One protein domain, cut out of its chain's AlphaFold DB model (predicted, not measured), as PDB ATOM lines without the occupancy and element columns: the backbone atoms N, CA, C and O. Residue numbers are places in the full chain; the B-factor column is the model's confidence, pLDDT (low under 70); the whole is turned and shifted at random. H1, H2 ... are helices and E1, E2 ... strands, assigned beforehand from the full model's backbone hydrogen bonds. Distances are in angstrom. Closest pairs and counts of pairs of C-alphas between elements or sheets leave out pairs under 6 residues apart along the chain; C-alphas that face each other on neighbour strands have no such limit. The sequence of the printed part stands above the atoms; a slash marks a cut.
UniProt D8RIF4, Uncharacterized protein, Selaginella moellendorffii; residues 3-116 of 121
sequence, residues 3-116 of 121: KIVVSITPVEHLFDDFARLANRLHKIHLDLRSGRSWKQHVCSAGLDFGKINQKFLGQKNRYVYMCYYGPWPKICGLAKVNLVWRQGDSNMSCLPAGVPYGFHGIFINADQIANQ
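What this domain is: This is residues 3 to 116 of the 121 residues of an uncharacterized protein of Selaginella moellendorffii (UniProt D8RIF4). Two small, strongly twisted sheets, E1 to E3 and E4 to E7, stand partly face to face as a loose sandwich, and the chain passes from the one to the other at the tight link from E3 to E4. The turn of the hairpin E2 and E3, residues 31 to 36, sticks out from this body, and so does the short helix H1, residues 110 to 116, at the end of a long link. The printed part has 114 residues, with seven named strands followed by one named helix; the sheets have the orders E1 - E2 - E3 and E4 - E5 - E6 - E7, both antiparallel. The class is mostly strand, though under half of the residues are in named elements. The whole is flat and only just compact, close to loose, with a radius of gyration of the C-alphas of 15.6 A and spans of 47 by 45 by 23 A.

Where its parts are: E1, residues 3 to 7, begins at C-alpha 3 (401.238, 213.792, 480.737). E2, residues 24 to 31, is 22.3 A long, and E3, residues 36 to 43, is 22.8 A long. E4 is residues 47 to 51, beginning at C-alpha 47 (396.755, 208.907, 467.126). E5, residues 63 to 69, is 18.5 A long; E6, residues 75 to 82, is 20.0 A long and bends by 50 degrees at residue 78. E7 is residues 92 to 94. H1, residues 110 to 116, ends at C-alpha 116 (396.876, 237.970, 461.956).

How they stand to each other: E1, E2 and E3 form a meander, each strand the antiparallel neighbour of the one before; N 5 and O 26 are 2.9 A apart, and N 27 and O 40 2.8 A. E4 to E7 form a second meander: N 48 and O 67 are 3.0 A apart, N 66 and O 79 2.9 A, and N 80 and O 93 2.9 A, each within hydrogen-bond range. The two sheets make a sandwich, two sheets face to face, their strands at 34 degrees. The closest C-alphas of E1 and E4 are those of Val 6 and Asp 48, 6.7 A apart. H1 is on neither sheet; every O i to N i+4 pair in it is within hydrogen-bond range.

The domain as a whole: The C-alphas farthest apart are those of Asp 16 and Asn 115, 48.9 A. The links E1 to E2, E4 to E5 and E7 to H1 are long. The printed part has no cut. Its mean pLDDT is 82.7, with residues 19 to 20, 85 to 90, 98 and 102 under 70.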
ATOM      1  N   LYS A   3     400.600 213.704 482.059       87.50
ATOM      2  CA  LYS A   3     401.238 213.792 480.737       87.50
ATOM      3  C   LYS A   3     400.491 212.903 479.746       87.50
ATOM      4  O   LYS A   3     400.057 211.813 480.106       87.50
ATOM      5  N   ILE A   4     400.336 213.368 478.511       89.31
ATOM      6  CA  ILE A   4     399.760 212.580 477.415       89.31
ATOM      7  C   ILE A   4     400.906 211.945 476.639       89.31
ATOM      8  O   ILE A   4     401.858 212.638 476.287       89.31
ATOM      9  N   VAL A   5     400.823 210.637 476.418       90.38
ATOM     10  CA  VAL A   5     401.864 209.836 475.772       90.38
ATOM     11  C   VAL A   5     401.216 208.899 474.764       90.38
ATOM     12  O   VAL A   5     400.196 208.276 475.054       90.38
ATOM     13  N   VAL A   6     401.826 208.795 473.590       88.44
ATOM     14  CA  VAL A   6     401.468 207.800 472.581       88.44
ATOM     15  C   VAL A   6     402.400 206.608 472.754       88.44
ATOM     16  O   VAL A   6     403.617 206.767 472.786       88.44
ATOM     17  N   SER A   7     401.823 205.422 472.912       87.31
ATOM     18  CA  SER A   7     402.560 204.163 472.853       87.31
ATOM     19  C   SER A   7     402.474 203.642 471.430       87.31
ATOM     20  O   SER A   7     401.373 203.425 470.930       87.31
ATOM     21  N   ILE A   8     403.625 203.442 470.805       82.06
ATOM     22  CA  ILE A   8     403.750 202.894 469.454       82.06
ATOM     23  C   ILE A   8     404.121 201.414 469.594       82.06
ATOM     24  O   ILE A   8     404.765 201.034 470.578       82.06
ATOM     25  N   THR A   9     403.683 200.574 468.654       80.69
ATOM     26  CA  THR A   9     404.167 199.189 468.564       80.69
ATOM     27  C   THR A   9     405.705 199.201 468.515       80.69
ATOM     28  O   THR A   9     406.263 199.992 467.753       80.69
ATOM     29  N   PRO A  10     406.394 198.381 469.329       79.31
ATOM     30  CA  PRO A  10     407.855 198.351 469.362       79.31
ATOM     31  C   PRO A  10     408.472 198.139 467.973       79.31
ATOM     32  O   PRO A  10     407.880 197.464 467.124       79.31
ATOM     33  N   VAL A  11     409.648 198.729 467.733       78.06
ATOM     34  CA  VAL A  11     410.289 198.743 466.404       78.06
ATOM     35  C   VAL A  11     410.636 197.338 465.913       78.06
ATOM     36  O   VAL A  11     410.656 197.086 464.712       78.06
ATOM     37  N   GLU A  12     410.844 196.406 466.841       79.12
ATOM     38  CA  GLU A  12     411.157 195.007 466.556       79.12
ATOM     39  C   GLU A  12     409.999 194.315 465.830       79.12
ATOM     40  O   GLU A  12     410.232 193.464 464.985       79.12
ATOM     41  N   HIS A  13     408.764 194.748 466.097       75.69
ATOM     42  CA  HIS A  13     407.551 194.245 465.452       75.69
ATOM     43  C   HIS A  13     407.052 195.156 464.327       75.69
ATOM     44  O   HIS A  13     405.975 194.925 463.774       75.69
ATOM     45  N   LEU A  14     407.812 196.203 463.986       70.69
ATOM     46  CA  LEU A  14     407.417 197.179 462.972       70.69
ATOM     47  C   LEU A  14     407.331 196.553 461.577       70.69
ATOM     48  O   LEU A  14     406.460 196.919 460.793       70.69
ATOM     49  N   PHE A  15     408.239 195.619 461.288       75.56
ATOM     50  CA  PHE A  15     408.392 194.992 459.974       75.56
ATOM     51  C   PHE A  15     407.687 193.636 459.854       75.56
ATOM     52  O   PHE A  15     407.553 193.129 458.743       75.56
ATOM     53  N   ASP A  16     407.222 193.071 460.973       76.31
ATOM     54  CA  ASP A  16     406.574 191.757 461.004       76.31
ATOM     55  C   ASP A  16     405.154 191.812 460.423       76.31
ATOM     56  O   ASP A  16     404.752 190.942 459.653       76.31
ATOM     57  N   ASP A  17     404.379 192.834 460.803       73.62
ATOM     58  CA  ASP A  17     402.998 193.007 460.356       73.62
ATOM     59  C   ASP A  17     402.559 194.476 460.465       73.62
ATOM     60  O   ASP A  17     402.111 194.952 461.515       73.62
ATOM     61  N   PHE A  18     402.636 195.194 459.343       70.56
ATOM     62  CA  PHE A  18     402.212 196.593 459.254       70.56
ATOM     63  C   PHE A  18     400.730 196.808 459.602       70.56
ATOM     64  O   PHE A  18     400.360 197.899 460.042       70.56
ATOM     65  N   ALA A  19     399.875 195.789 459.447       69.62
ATOM     66  CA  ALA A  19     398.457 195.888 459.785       69.62
ATOM     67  C   ALA A  19     398.203 195.809 461.301       69.62
ATOM     68  O   ALA A  19     397.151 196.244 461.774       69.62
ATOM     69  N   ARG A  20     399.167 195.297 462.077       69.38
ATOM     70  CA  ARG A  20     399.105 195.220 463.547       69.38
ATOM     71  C   ARG A  20     399.705 196.424 464.264       69.38
ATOM     72  O   ARG A  20     399.662 196.484 465.497       69.38
ATOM     73  N   LEU A  21     400.231 197.396 463.525       74.12
ATOM     74  CA  LEU A  21     400.728 198.635 464.107       74.12
ATOM     75  C   LEU A  21     399.570 199.434 464.690       74.12
ATOM     76  O   LEU A  21     398.660 199.861 463.982       74.12
ATOM     77  N   ALA A  22     399.613 199.639 466.002       73.62
ATOM     78  CA  ALA A  22     398.591 200.380 466.714       73.62
ATOM     79  C   ALA A  22     399.256 201.410 467.619       73.62
ATOM     80  O   ALA A  22     399.879 201.071 468.626       73.62
ATOM     81  N   ASN A  23     399.062 202.681 467.285       81.62
ATOM     82  CA  ASN A  23     399.374 203.767 468.199       81.62
ATOM     83  C   ASN A  23     398.240 203.858 469.218       81.62
ATOM     84  O   ASN A  23     397.078 203.969 468.839       81.62
ATOM     85  N   ARG A  24     398.565 203.794 470.509       84.88
ATOM     86  CA  ARG A  24     397.582 203.903 471.594       84.88
ATOM     87  C   ARG A  24     397.850 205.136 472.427       84.88
ATOM     88  O   ARG A  24     398.985 205.397 472.829       84.88
ATOM     89  N   LEU A  25     396.793 205.874 472.735       89.00
ATOM     90  CA  LEU A  25     396.879 207.069 473.555       89.00
ATOM     91  C   LEU A  25     396.748 206.712 475.034       89.00
ATOM     92  O   LEU A  25     395.761 206.113 475.476       89.00
ATOM     93  N   HIS A  26     397.728 207.148 475.816       89.56
ATOM     94  CA  HIS A  26     397.773 206.965 477.254       89.56
ATOM     95  C   HIS A  26     397.960 208.292 477.985       89.56
ATOM     96  O   HIS A  26     398.560 209.249 477.497       89.56
ATOM     97  N   LYS A  27     397.471 208.314 479.217       89.06
ATOM     98  CA  LYS A  27     397.695 209.372 480.187       89.06
ATOM     99  C   LYS A  27     398.570 208.816 481.300       89.06
ATOM    100  O   LYS A  27     398.189 207.857 481.961       89.06
ATOM    101  N   ILE A  28     399.736 209.407 481.501       91.31
ATOM    102  CA  ILE A  28     400.617 209.079 482.619       91.31
ATOM    103  C   ILE A  28     400.358 210.084 483.728       91.31
ATOM    104  O   ILE A  28     400.428 211.293 483.502       91.31
ATOM    105  N   HIS A  29     400.072 209.583 484.923       90.31
ATOM    106  CA  HIS A  29     400.047 210.392 486.126       90.31
ATOM    107  C   HIS A  29     401.353 210.207 486.889       90.31
ATOM    108  O   HIS A  29     401.775 209.085 487.157       90.31
ATOM    109  N   LEU A  30     401.971 211.325 487.242       90.69
ATOM    110  CA  LEU A  30     403.204 211.404 488.016       90.69
ATOM    111  C   LEU A  30     402.896 212.116 489.331       90.69
ATOM    112  O   LEU A  30     402.724 213.337 489.339       90.69
ATOM    113  N   ASP A  31     402.801 211.393 490.438       92.19
ATOM    114  CA  ASP A  31     402.689 212.010 491.753       92.19
ATOM    115  C   ASP A  31     404.089 212.328 492.286       92.19
ATOM    116  O   ASP A  31     404.816 211.461 492.760       92.19
ATOM    117  N   LEU A  32     404.464 213.604 492.202       90.88
ATOM    118  CA  LEU A  32     405.769 214.084 492.658       90.88
ATOM    119  C   LEU A  32     405.890 214.131 494.186       90.88
ATOM    120  O   LEU A  32     407.004 214.227 494.689       90.88
ATOM    121  N   ARG A  33     404.774 214.078 494.930       94.44
ATOM    122  CA  ARG A  33     404.804 214.063 496.399       94.44
ATOM    123  C   ARG A  33     405.104 212.667 496.926       94.44
ATOM    124  O   ARG A  33     405.907 212.527 497.838       94.44
ATOM    125  N   SER A  34     404.463 211.646 496.354       95.19
ATOM    126  CA  SER A  34     404.683 210.248 496.748       95.19
ATOM    127  C   SER A  34     405.765 209.528 495.936       95.19
ATOM    128  O   SER A  34     406.132 208.407 496.278       95.19
ATOM    129  N   GLY A  35     406.247 210.131 494.844       94.19
ATOM    130  CA  GLY A  35     407.187 209.511 493.905       94.19
ATOM    131  C   GLY A  35     406.566 208.416 493.028       94.19
ATOM    132  O   GLY A  35     407.281 207.725 492.305       94.19
ATOM    133  N   ARG A  36     405.244 208.222 493.082       95.00
ATOM    134  CA  ARG A  36     404.546 207.161 492.343       95.00
ATOM    135  C   ARG A  36     404.153 207.625 490.947       95.00
ATOM    136  O   ARG A  36     403.818 208.786 490.722       95.00
ATOM    137  N   SER A  37     404.113 206.685 490.009       93.88
ATOM    138  CA  SER A  37     403.554 206.919 488.682       93.88
ATOM    139  C   SER A  37     402.624 205.792 488.266       93.88
ATOM    140  O   SER A  37     402.786 204.651 488.694       93.88
ATOM    141  N   TRP A  38     401.633 206.113 487.439       91.81
ATOM    142  CA  TRP A  38     400.793 205.106 486.801       91.81
ATOM    143  C   TRP A  38     400.347 205.557 485.417       91.81
ATOM    144  O   TRP A  38     400.344 206.744 485.083       91.81
ATOM    145  N   LYS A  39     399.959 204.581 484.600       89.94
ATOM    146  CA  LYS A  39     399.503 204.777 483.227       89.94
ATOM    147  C   LYS A  39     398.027 204.426 483.125       89.94
ATOM    148  O   LYS A  39     397.602 203.372 483.580       89.94
ATOM    149  N   GLN A  40     397.262 205.290 482.476       88.50
ATOM    150  CA  GLN A  40     395.850 205.104 482.185       88.50
ATOM    151  C   GLN A  40     395.643 205.096 480.666       88.50
ATOM    152  O   GLN A  40     396.188 205.936 479.954       88.50
ATOM    153  N   HIS A  41     394.875 204.138 480.152       88.25
ATOM    154  CA  HIS A  41     394.469 204.118 478.745       88.25
ATOM    155  C   HIS A  41     393.427 205.212 478.461       88.25
ATOM    156  O   HIS A  41     392.529 205.426 479.277       88.25
ATOM    157  N   VAL A  42     393.561 205.900 477.323       87.75
ATOM    158  CA  VAL A  42     392.640 206.965 476.888       87.75
ATOM    159  C   VAL A  42     391.871 206.553 475.638       87.75
ATOM    160  O   VAL A  42     390.658 206.729 475.602       87.75
ATOM    161  N   CYS A  43     392.566 206.041 474.619       84.88
ATOM    162  CA  CYS A  43     391.965 205.655 473.344       84.88
ATOM    163  C   CYS A  43     392.883 204.690 472.584       84.88
ATOM    164  O   CYS A  43     394.101 204.891 472.560       84.88
ATOM    165  N   SER A  44     392.297 203.683 471.934       84.69
ATOM    166  CA  SER A  44     393.019 202.738 471.063       84.69
ATOM    167  C   SER A  44     393.114 203.175 469.594       84.69
ATOM    168  O   SER A  44     393.693 202.452 468.786       84.69
ATOM    169  N   ALA A  45     392.562 204.336 469.228       83.12
ATOM    170  CA  ALA A  45     392.716 204.878 467.882       83.12
ATOM    171  C   ALA A  45     394.179 205.234 467.603       83.12
ATOM    172  O   ALA A  45     394.849 205.817 468.458       83.12
ATOM    173  N   GLY A  46     394.632 204.949 466.377       85.19
ATOM    174  CA  GLY A  46     395.942 205.364 465.900       85.19
ATOM    175  C   GLY A  46     396.022 206.884 465.895       85.19
ATOM    176  O   GLY A  46     395.490 207.514 464.985       85.19
ATOM    177  N   LEU A  47     396.653 207.465 466.914       87.62
ATOM    178  CA  LEU A  47     396.755 208.907 467.126       87.62
ATOM    179  C   LEU A  47     398.209 209.320 467.336       87.62
ATOM    180  O   LEU A  47     398.927 208.664 468.085       87.62
ATOM    181  N   ASP A  48     398.620 210.433 466.735       87.06
ATOM    182  CA  ASP A  48     399.948 211.031 466.940       87.06
ATOM    183  C   ASP A  48     399.895 212.549 466.695       87.06
ATOM    184  O   ASP A  48     398.825 213.121 466.459       87.06
ATOM    185  N   PHE A  49     401.043 213.222 466.789       87.06
ATOM    186  CA  PHE A  49     401.224 214.632 466.457       87.06
ATOM    187  C   PHE A  49     400.235 215.548 467.190       87.06
ATOM    188  O   PHE A  49     399.558 216.397 466.606       87.06
ATOM    189  N   GLY A  50     400.119 215.342 468.505       89.12
ATOM    190  CA  GLY A  50     399.152 216.042 469.342       89.12
ATOM    191  C   GLY A  50     399.456 217.529 469.547       89.12
ATOM    192  O   GLY A  50     400.572 217.929 469.878       89.12
ATOM    193  N   LYS A  51     398.416 218.356 469.434       92.19
ATOM    194  CA  LYS A  51     398.393 219.783 469.755       92.19
ATOM    195  C   LYS A  51     397.346 220.097 470.807       92.19
ATOM    196  O   LYS A  51     396.242 219.564 470.813       92.19
ATOM    197  N   ILE A  52     397.693 221.019 471.690       92.81
ATOM    198  CA  ILE A  52     396.804 221.552 472.719       92.81
ATOM    199  C   ILE A  52     396.662 223.057 472.537       92.81
ATOM    200  O   ILE A  52     397.449 223.689 471.829       92.81
ATOM    201  N   ASN A  53     395.684 223.639 473.220       91.50
ATOM    202  CA  ASN A  53     395.602 225.083 473.306       91.50
ATOM    203  C   ASN A  53     396.771 225.622 474.140       91.50
ATOM    204  O   ASN A  53     396.861 225.370 475.342       91.50
ATOM    205  N   GLN A  54     397.650 226.387 473.491       88.94
ATOM    206  CA  GLN A  54     398.857 226.931 474.113       88.94
ATOM    207  C   GLN A  54     398.567 227.871 475.289       88.94
ATOM    208  O   GLN A  54     399.395 227.952 476.192       88.94
ATOM    209  N   LYS A  55     397.378 228.495 475.356       88.88
ATOM    210  CA  LYS A  55     396.960 229.291 476.528       88.88
ATOM    211  C   LYS A  55     396.942 228.479 477.827       88.88
ATOM    212  O   LYS A  55     397.073 229.045 478.904       88.88
ATOM    213  N   PHE A  56     396.783 227.159 477.729       88.75
ATOM    214  CA  PHE A  56     396.749 226.241 478.865       88.75
ATOM    215  C   PHE A  56     398.008 225.370 478.939       88.75
ATOM    216  O   PHE A  56     397.974 224.281 479.515       88.75
ATOM    217  N   LEU A  57     399.125 225.787 478.335       87.31
ATOM    218  CA  LEU A  57     400.383 225.054 478.450       87.31
ATOM    219  C   LEU A  57     400.793 224.936 479.929       87.31
ATOM    220  O   LEU A  57     400.733 225.899 480.686       87.31
ATOM    221  N   GLY A  58     401.151 223.725 480.364       85.81
ATOM    222  CA  GLY A  58     401.451 223.431 481.774       85.81
ATOM    223  C   GLY A  58     400.220 223.305 482.684       85.81
ATOM    224  O   GLY A  58     400.348 222.841 483.815       85.81
ATOM    225  N   GLN A  59     399.026 223.633 482.186       89.19
ATOM    226  CA  GLN A  59     397.758 223.498 482.900       89.19
ATOM    227  C   GLN A  59     396.933 222.315 482.369       89.19
ATOM    228  O   GLN A  59     397.249 221.686 481.351       89.19
ATOM    229  N   LYS A  60     395.842 221.985 483.071       86.19
ATOM    230  CA  LYS A  60     394.922 220.923 482.647       86.19
ATOM    231  C   LYS A  60     394.219 221.330 481.350       86.19
ATOM    232  O   LYS A  60     393.383 222.226 481.344       86.19
ATOM    233  N   ASN A  61     394.518 220.616 480.268       89.81
ATOM    234  CA  ASN A  61     393.797 220.738 479.007       89.81
ATOM    235  C   ASN A  61     392.673 219.709 478.959       89.81
ATOM    236  O   ASN A  61     392.906 218.516 479.140       89.81
ATOM    237  N   ARG A  62     391.450 220.169 478.689       90.19
ATOM    238  CA  ARG A  62     390.302 219.278 478.482       90.19
ATOM    239  C   ARG A  62     390.356 218.570 477.134       90.19
ATOM    240  O   ARG A  62     389.841 217.467 477.028       90.19
ATOM    241  N   TYR A  63     390.951 219.190 476.122       91.06
ATOM    242  CA  TYR A  63     391.003 218.637 474.776       91.06
ATOM    243  C   TYR A  63     392.432 218.620 474.247       91.06
ATOM    244  O   TYR A  63     393.192 219.561 474.485       91.06
ATOM    245  N   VAL A  64     392.759 217.576 473.494       92.00
ATOM    246  CA  VAL A  64     393.935 217.511 472.624       92.00
ATOM    247  C   VAL A  64     393.461 217.233 471.202       92.00
ATOM    248  O   VAL A  64     392.511 216.485 470.990       92.00
ATOM    249  N   TYR A  65     394.092 217.880 470.236       91.56
ATOM    250  CA  TYR A  65     393.844 217.700 468.814       91.56
ATOM    251  C   TYR A  65     394.987 216.869 468.262       91.56
ATOM    252  O   TYR A  65     396.138 217.260 468.404       91.56
ATOM    253  N   MET A  66     394.695 215.711 467.696       90.88
ATOM    254  CA  MET A  66     395.708 214.759 467.244       90.88
ATOM    255  C   MET A  66     395.451 214.386 465.795       90.88
ATOM    256  O   MET A  66     394.310 214.425 465.334       90.88
ATOM    257  N   CYS A  67     396.502 214.016 465.078       88.06
ATOM    258  CA  CYS A  67     396.355 213.388 463.776       88.06
ATOM    259  C   CYS A  67     395.897 211.946 463.991       88.06
ATOM    260  O   CYS A  67     396.461 211.263 464.844       88.06
ATOM    261  N   TYR A  68     394.890 211.492 463.244       85.94
ATOM    262  CA  TYR A  68     394.495 210.086 463.258       85.94
ATOM    263  C   TYR A  68     394.965 209.374 461.989       85.94
ATOM    264  O   TYR A  68     394.922 209.930 460.883       85.94
ATOM    265  N   TYR A  69     395.420 208.137 462.157       79.88
ATOM    266  CA  TYR A  69     395.897 207.295 461.067       79.88
ATOM    267  C   TYR A  69     394.749 206.494 460.458       79.88
ATOM    268  O   TYR A  69     393.828 206.062 461.151       79.88
ATOM    269  N   GLY A  70     394.817 206.304 459.143       73.62
ATOM    270  CA  GLY A  70     394.148 205.195 458.468       73.62
ATOM    271  C   GLY A  70     395.074 203.980 458.405       73.62
ATOM    272  O   GLY A  70     395.911 203.817 459.293       73.62
ATOM    273  N   PRO A  71     394.972 203.144 457.356       72.06
ATOM    274  CA  PRO A  71     395.954 202.096 457.106       72.06
ATOM    275  C   PRO A  71     397.353 202.712 457.094       72.06
ATOM    276  O   PRO A  71     397.609 203.666 456.349       72.06
ATOM    277  N   TRP A  72     398.234 202.210 457.956       70.19
ATOM    278  CA  TRP A  72     399.604 202.700 458.041       70.19
ATOM    279  C   TRP A  72     400.267 202.623 456.651       70.19
ATOM    280  O   TRP A  72     400.059 201.629 455.949       70.19
ATOM    281  N   PRO A  73     401.017 203.656 456.203       70.75
ATOM    282  CA  PRO A  73     401.495 204.837 456.942       70.75
ATOM    283  C   PRO A  73     400.614 206.097 456.807       70.75
ATOM    284  O   PRO A  73     401.059 207.206 457.111       70.75
ATOM    285  N   LYS A  74     399.377 205.987 456.307       76.31
ATOM    286  CA  LYS A  74     398.573 207.161 455.942       76.31
ATOM    287  C   LYS A  74     397.998 207.881 457.167       76.31
ATOM    288  O   LYS A  74     397.196 207.320 457.910       76.31
ATOM    289  N   ILE A  75     398.319 209.169 457.308       77.00
ATOM    290  CA  ILE A  75     397.558 210.098 458.155       77.00
ATOM    291  C   ILE A  75     396.297 210.503 457.389       77.00
ATOM    292  O   ILE A  75     396.380 210.961 456.250       77.00
ATOM    293  N   CYS A  76     395.128 210.312 457.997       77.81
ATOM    294  CA  CYS A  76     393.843 210.510 457.323       77.81
ATOM    295  C   CYS A  76     393.153 211.823 457.690       77.81
ATOM    296  O   CYS A  76     392.335 212.311 456.914       77.81
ATOM    297  N   GLY A  77     393.481 212.420 458.834       86.88
ATOM    298  CA  GLY A  77     392.873 213.677 459.247       86.88
ATOM    299  C   GLY A  77     393.186 214.042 460.687       86.88
ATOM    300  O   GLY A  77     394.160 213.570 461.275       86.88
ATOM    301  N   LEU A  78     392.332 214.891 461.252       88.88
ATOM    302  CA  LEU A  78     392.436 215.368 462.624       88.88
ATOM    303  C   LEU A  78     391.308 214.810 463.483       88.88
ATOM    304  O   LEU A  78     390.192 214.590 463.023       88.88
ATOM    305  N   ALA A  79     391.601 214.621 464.758       90.38
ATOM    306  CA  ALA A  79     390.647 214.195 465.755       90.38
ATOM    307  C   ALA A  79     390.759 215.080 466.993       90.38
ATOM    308  O   ALA A  79     391.852 215.431 467.439       90.38
ATOM    309  N   LYS A  80     389.611 215.432 467.567       91.56
ATOM    310  CA  LYS A  80     389.525 216.094 468.865       91.56
ATOM    311  C   LYS A  80     389.280 215.032 469.927       91.56
ATOM    312  O   LYS A  80     388.253 214.360 469.906       91.56
ATOM    313  N   VAL A  81     390.202 214.905 470.872       91.19
ATOM    314  CA  VAL A  81     390.125 213.946 471.975       91.19
ATOM    315  C   VAL A  81     389.819 214.685 473.269       91.19
ATOM    316  O   VAL A  81     390.500 215.646 473.629       91.19
ATOM    317  N   ASN A  82     388.788 214.242 473.979       90.25
ATOM    318  CA  ASN A  82     388.430 214.710 475.308       90.25
ATOM    319  C   ASN A  82     389.260 213.970 476.368       90.25
ATOM    320  O   ASN A  82     389.181 212.755 476.506       90.25
ATOM    321  N   LEU A  83     390.050 214.723 477.126       86.81
ATOM    322  CA  LEU A  83     390.939 214.244 478.185       86.81
ATOM    323  C   LEU A  83     390.281 214.250 479.572       86.81
ATOM    324  O   LEU A  83     390.907 213.843 480.557       86.81
ATOM    325  N   VAL A  84     389.046 214.755 479.682       83.44
ATOM    326  CA  VAL A  84     388.289 214.691 480.936       83.44
ATOM    327  C   VAL A  84     387.844 213.258 481.172       83.44
ATOM    328  O   VAL A  84     387.364 212.582 480.269       83.44
ATOM    329  N   TRP A  85     388.034 212.822 482.413       61.97
ATOM    330  CA  TRP A  85     387.905 211.441 482.851       61.97
ATOM    331  C   TRP A  85     386.541 210.850 482.475       61.97
ATOM    332  O   TRP A  85     385.517 211.181 483.073       61.97
ATOM    333  N   ARG A  86     386.542 209.967 481.476       57.56
ATOM    334  CA  ARG A  86     385.457 209.042 481.156       57.56
ATOM    335  C   ARG A  86     386.085 207.723 480.736       57.56
ATOM    336  O   ARG A  86     387.021 207.701 479.941       57.56
ATOM    337  N   GLN A  87     385.604 206.646 481.335       53.94
ATOM    338  CA  GLN A  87     386.033 205.287 481.038       53.94
ATOM    339  C   GLN A  87     385.502 204.917 479.638       53.94
ATOM    340  O   GLN A  87     384.292 204.953 479.437       53.94
ATOM    341  N   GLY A  88     386.380 204.620 478.674       55.56
ATOM    342  CA  GLY A  88     385.998 204.103 477.348       55.56
ATOM    343  C   GLY A  88     386.570 204.861 476.139       55.56
ATOM    344  O   GLY A  88     387.038 205.991 476.253       55.56
ATOM    345  N   ASP A  89     386.513 204.217 474.969       59.69
ATOM    346  CA  ASP A  89     387.072 204.695 473.690       59.69
ATOM    347  C   ASP A  89     386.258 205.819 473.014       59.69
ATOM    348  O   ASP A  89     386.718 206.434 472.053       59.69
ATOM    349  N   SER A  90     385.077 206.165 473.536       62.97
ATOM    350  CA  SER A  90     384.173 207.201 473.003       62.97
ATOM    351  C   SER A  90     384.626 208.648 473.276       62.97
ATOM    352  O   SER A  90     383.819 209.576 473.279       62.97
ATOM    353  N   ASN A  91     385.913 208.858 473.552       79.38
ATOM    354  CA  ASN A  91     386.483 210.159 473.902       79.38
ATOM    355  C   ASN A  91     386.986 210.949 472.684       79.38
ATOM    356  O   ASN A  91     387.493 212.057 472.853       79.38
ATOM    357  N   MET A  92     386.851 210.408 471.474       85.19
ATOM    358  CA  MET A  92     387.369 210.993 470.241       85.19
ATOM    359  C   MET A  92     386.245 211.377 469.272       85.19
ATOM    360  O   MET A  92     385.342 210.587 469.013       85.19
ATOM    361  N   SER A  93     386.342 212.569 468.685       87.50
ATOM    362  CA  SER A  93     385.525 212.993 467.544       87.50
ATOM    363  C   SER A  93     386.437 213.269 466.353       87.50
ATOM    364  O   SER A  93     387.330 214.116 466.448       87.50
ATOM    365  N   CYS A  94     386.234 212.554 465.245       85.69
ATOM    366  CA  CYS A  94     386.926 212.850 463.995       85.69
ATOM    367  C   CYS A  94     386.458 214.206 463.452       85.69
ATOM    368  O   CYS A  94     385.283 214.566 463.529       85.69
ATOM    369  N   LEU A  95     387.408 214.978 462.945       83.50
ATOM    370  CA  LEU A  95     387.159 216.214 462.219       83.50
ATOM    371  C   LEU A  95     387.230 215.907 460.714       83.50
ATOM    372  O   LEU A  95     387.836 214.899 460.336       83.50
ATOM    373  N   PRO A  96     386.617 216.738 459.853       76.81
ATOM    374  CA  PRO A  96     386.605 216.515 458.412       76.81
ATOM    375  C   PRO A  96     388.003 216.229 457.851       76.81
ATOM    376  O   PRO A  96     388.978 216.909 458.178       76.81
ATOM    377  N   ALA A  97     388.076 215.190 457.024       70.69
ATOM    378  CA  ALA A  97     389.299 214.679 456.426       70.69
ATOM    379  C   ALA A  97     389.531 215.276 455.031       70.69
ATOM    380  O   ALA A  97     388.585 215.572 454.306       70.69
ATOM    381  N   GLY A  98     390.802 215.431 454.660       69.81
ATOM    382  CA  GLY A  98     391.226 216.045 453.394       69.81
ATOM    383  C   GLY A  98     392.615 216.674 453.475       69.81
ATOM    384  O   GLY A  98     392.872 217.690 452.839       69.81
ATOM    385  N   VAL A  99     393.487 216.120 454.319       72.50
ATOM    386  CA  VAL A  99     394.816 216.682 454.566       72.50
ATOM    387  C   VAL A  99     395.853 216.026 453.646       72.50
ATOM    388  O   VAL A  99     395.788 214.812 453.436       72.50
ATOM    389  N   PRO A 100     396.798 216.794 453.075       75.06
ATOM    390  CA  PRO A 100     397.875 216.236 452.267       75.06
ATOM    391  C   PRO A 100     398.831 215.381 453.114       75.06
ATOM    392  O   PRO A 100     398.882 215.493 454.342       75.06
ATOM    393  N   TYR A 101     399.625 214.535 452.456       71.25
ATOM    394  CA  TYR A 101     400.698 213.797 453.124       71.25
ATOM    395  C   TYR A 101     401.683 214.752 453.810       71.25
ATOM    396  O   TYR A 101     401.989 215.822 453.293       71.25
ATOM    397  N   GLY A 102     402.168 214.359 454.990       68.69
ATOM    398  CA  GLY A 102     403.051 215.199 455.806       68.69
ATOM    399  C   GLY A 102     402.337 216.328 456.552       68.69
ATOM    400  O   GLY A 102     402.996 217.132 457.209       68.69
ATOM    401  N   PHE A 103     401.002 216.401 456.489       75.12
ATOM    402  CA  PHE A 103     400.254 217.379 457.263       75.12
ATOM    403  C   PHE A 103     400.411 217.137 458.763       75.12
ATOM    404  O   PHE A 103     400.156 216.050 459.282       75.12
ATOM    405  N   HIS A 104     400.751 218.208 459.465       74.31
ATOM    406  CA  HIS A 104     400.793 218.252 460.908       74.31
ATOM    407  C   HIS A 104     400.020 219.489 461.364       74.31
ATOM    408  O   HIS A 104     400.422 220.624 461.102       74.31
ATOM    409  N   GLY A 105     398.889 219.266 462.033       75.81
ATOM    410  CA  GLY A 105     398.003 220.344 462.457       75.81
ATOM    411  C   GLY A 105     398.689 221.344 463.391       75.81
ATOM    412  O   GLY A 105     399.551 220.995 464.204       75.81
ATOM    413  N   ILE A 106     398.267 222.602 463.309       84.44
ATOM    414  CA  ILE A 106     398.572 223.630 464.302       84.44
ATOM    415  C   ILE A 106     397.285 224.020 465.021       84.44
ATOM    416  O   ILE A 106     396.220 224.109 464.416       84.44
ATOM    417  N   PHE A 107     397.380 224.232 466.331       86.69
ATOM    418  CA  PHE A 107     396.282 224.804 467.091       86.69
ATOM    419  C   PHE A 107     396.452 226.323 467.131       86.69
ATOM    420  O   PHE A 107     397.458 226.803 467.652       86.69
ATOM    421  N   ILE A 108     395.463 227.053 466.620       88.12
ATOM    422  CA  ILE A 108     395.409 228.516 466.655       88.12
ATOM    423  C   ILE A 108     394.186 228.917 467.483       88.12
ATOM    424  O   ILE A 108     393.082 228.420 467.255       88.12
ATOM    425  N   ASN A 109     394.384 229.770 468.488       88.44
ATOM    426  CA  ASN A 109     393.293 230.308 469.300       88.44
ATOM    427  C   ASN A 109     392.692 231.588 468.682       88.44
ATOM    428  O   ASN A 109     393.283 232.186 467.789       88.44
ATOM    429  N   ALA A 110     391.522 232.016 469.169       88.00
ATOM    430  CA  ALA A 110     390.804 233.171 468.621       88.00
ATOM    431  C   ALA A 110     391.632 234.471 468.628       88.00
ATOM    432  O   ALA A 110     391.634 235.188 467.635       88.00
ATOM    433  N   ASP A 111     392.382 234.745 469.697       87.50
ATOM    434  CA  ASP A 111     393.238 235.932 469.800       87.50
ATOM    435  C   ASP A 111     394.366 235.895 468.759       87.50
ATOM    436  O   ASP A 111     394.690 236.909 468.152       87.50
ATOM    437  N   GLN A 112     394.954 234.716 468.522       86.56
ATOM    438  CA  GLN A 112     395.981 234.541 467.492       86.56
ATOM    439  C   GLN A 112     395.422 234.799 466.091       86.56
ATOM    440  O   GLN A 112     396.109 235.421 465.292       86.56
ATOM    441  N   ILE A 113     394.186 234.368 465.808       87.06
ATOM    442  CA  ILE A 113     393.502 234.658 464.537       87.06
ATOM    443  C   ILE A 113     393.225 236.160 464.413       87.06
ATOM    444  O   ILE A 113     393.522 236.756 463.384       87.06
ATOM    445  N   ALA A 114     392.702 236.792 465.468       85.81
ATOM    446  CA  ALA A 114     392.399 238.223 465.463       85.81
ATOM    447  C   ALA A 114     393.645 239.084 465.181       85.81
ATOM    448  O   ALA A 114     393.565 240.089 464.481       85.81
ATOM    449  N   ASN A 115     394.809 238.646 465.665       82.00
ATOM    450  CA  ASN A 115     396.079 239.353 465.500       82.00
ATOM    451  C   ASN A 115     396.792 239.085 464.158       82.00
ATOM    452  O   ASN A 115     397.837 239.685 463.910       82.00
ATOM    453  N   GLN A 116     396.261 238.232 463.271       73.75
ATOM    454  CA  GLN A 116     396.876 237.970 461.956       73.75
ATOM    455  C   GLN A 116     396.768 239.155 460.983       73.75
ATOM    456  O   GLN A 116     397.603 239.286 460.093       73.75
TER     457      GLN A 116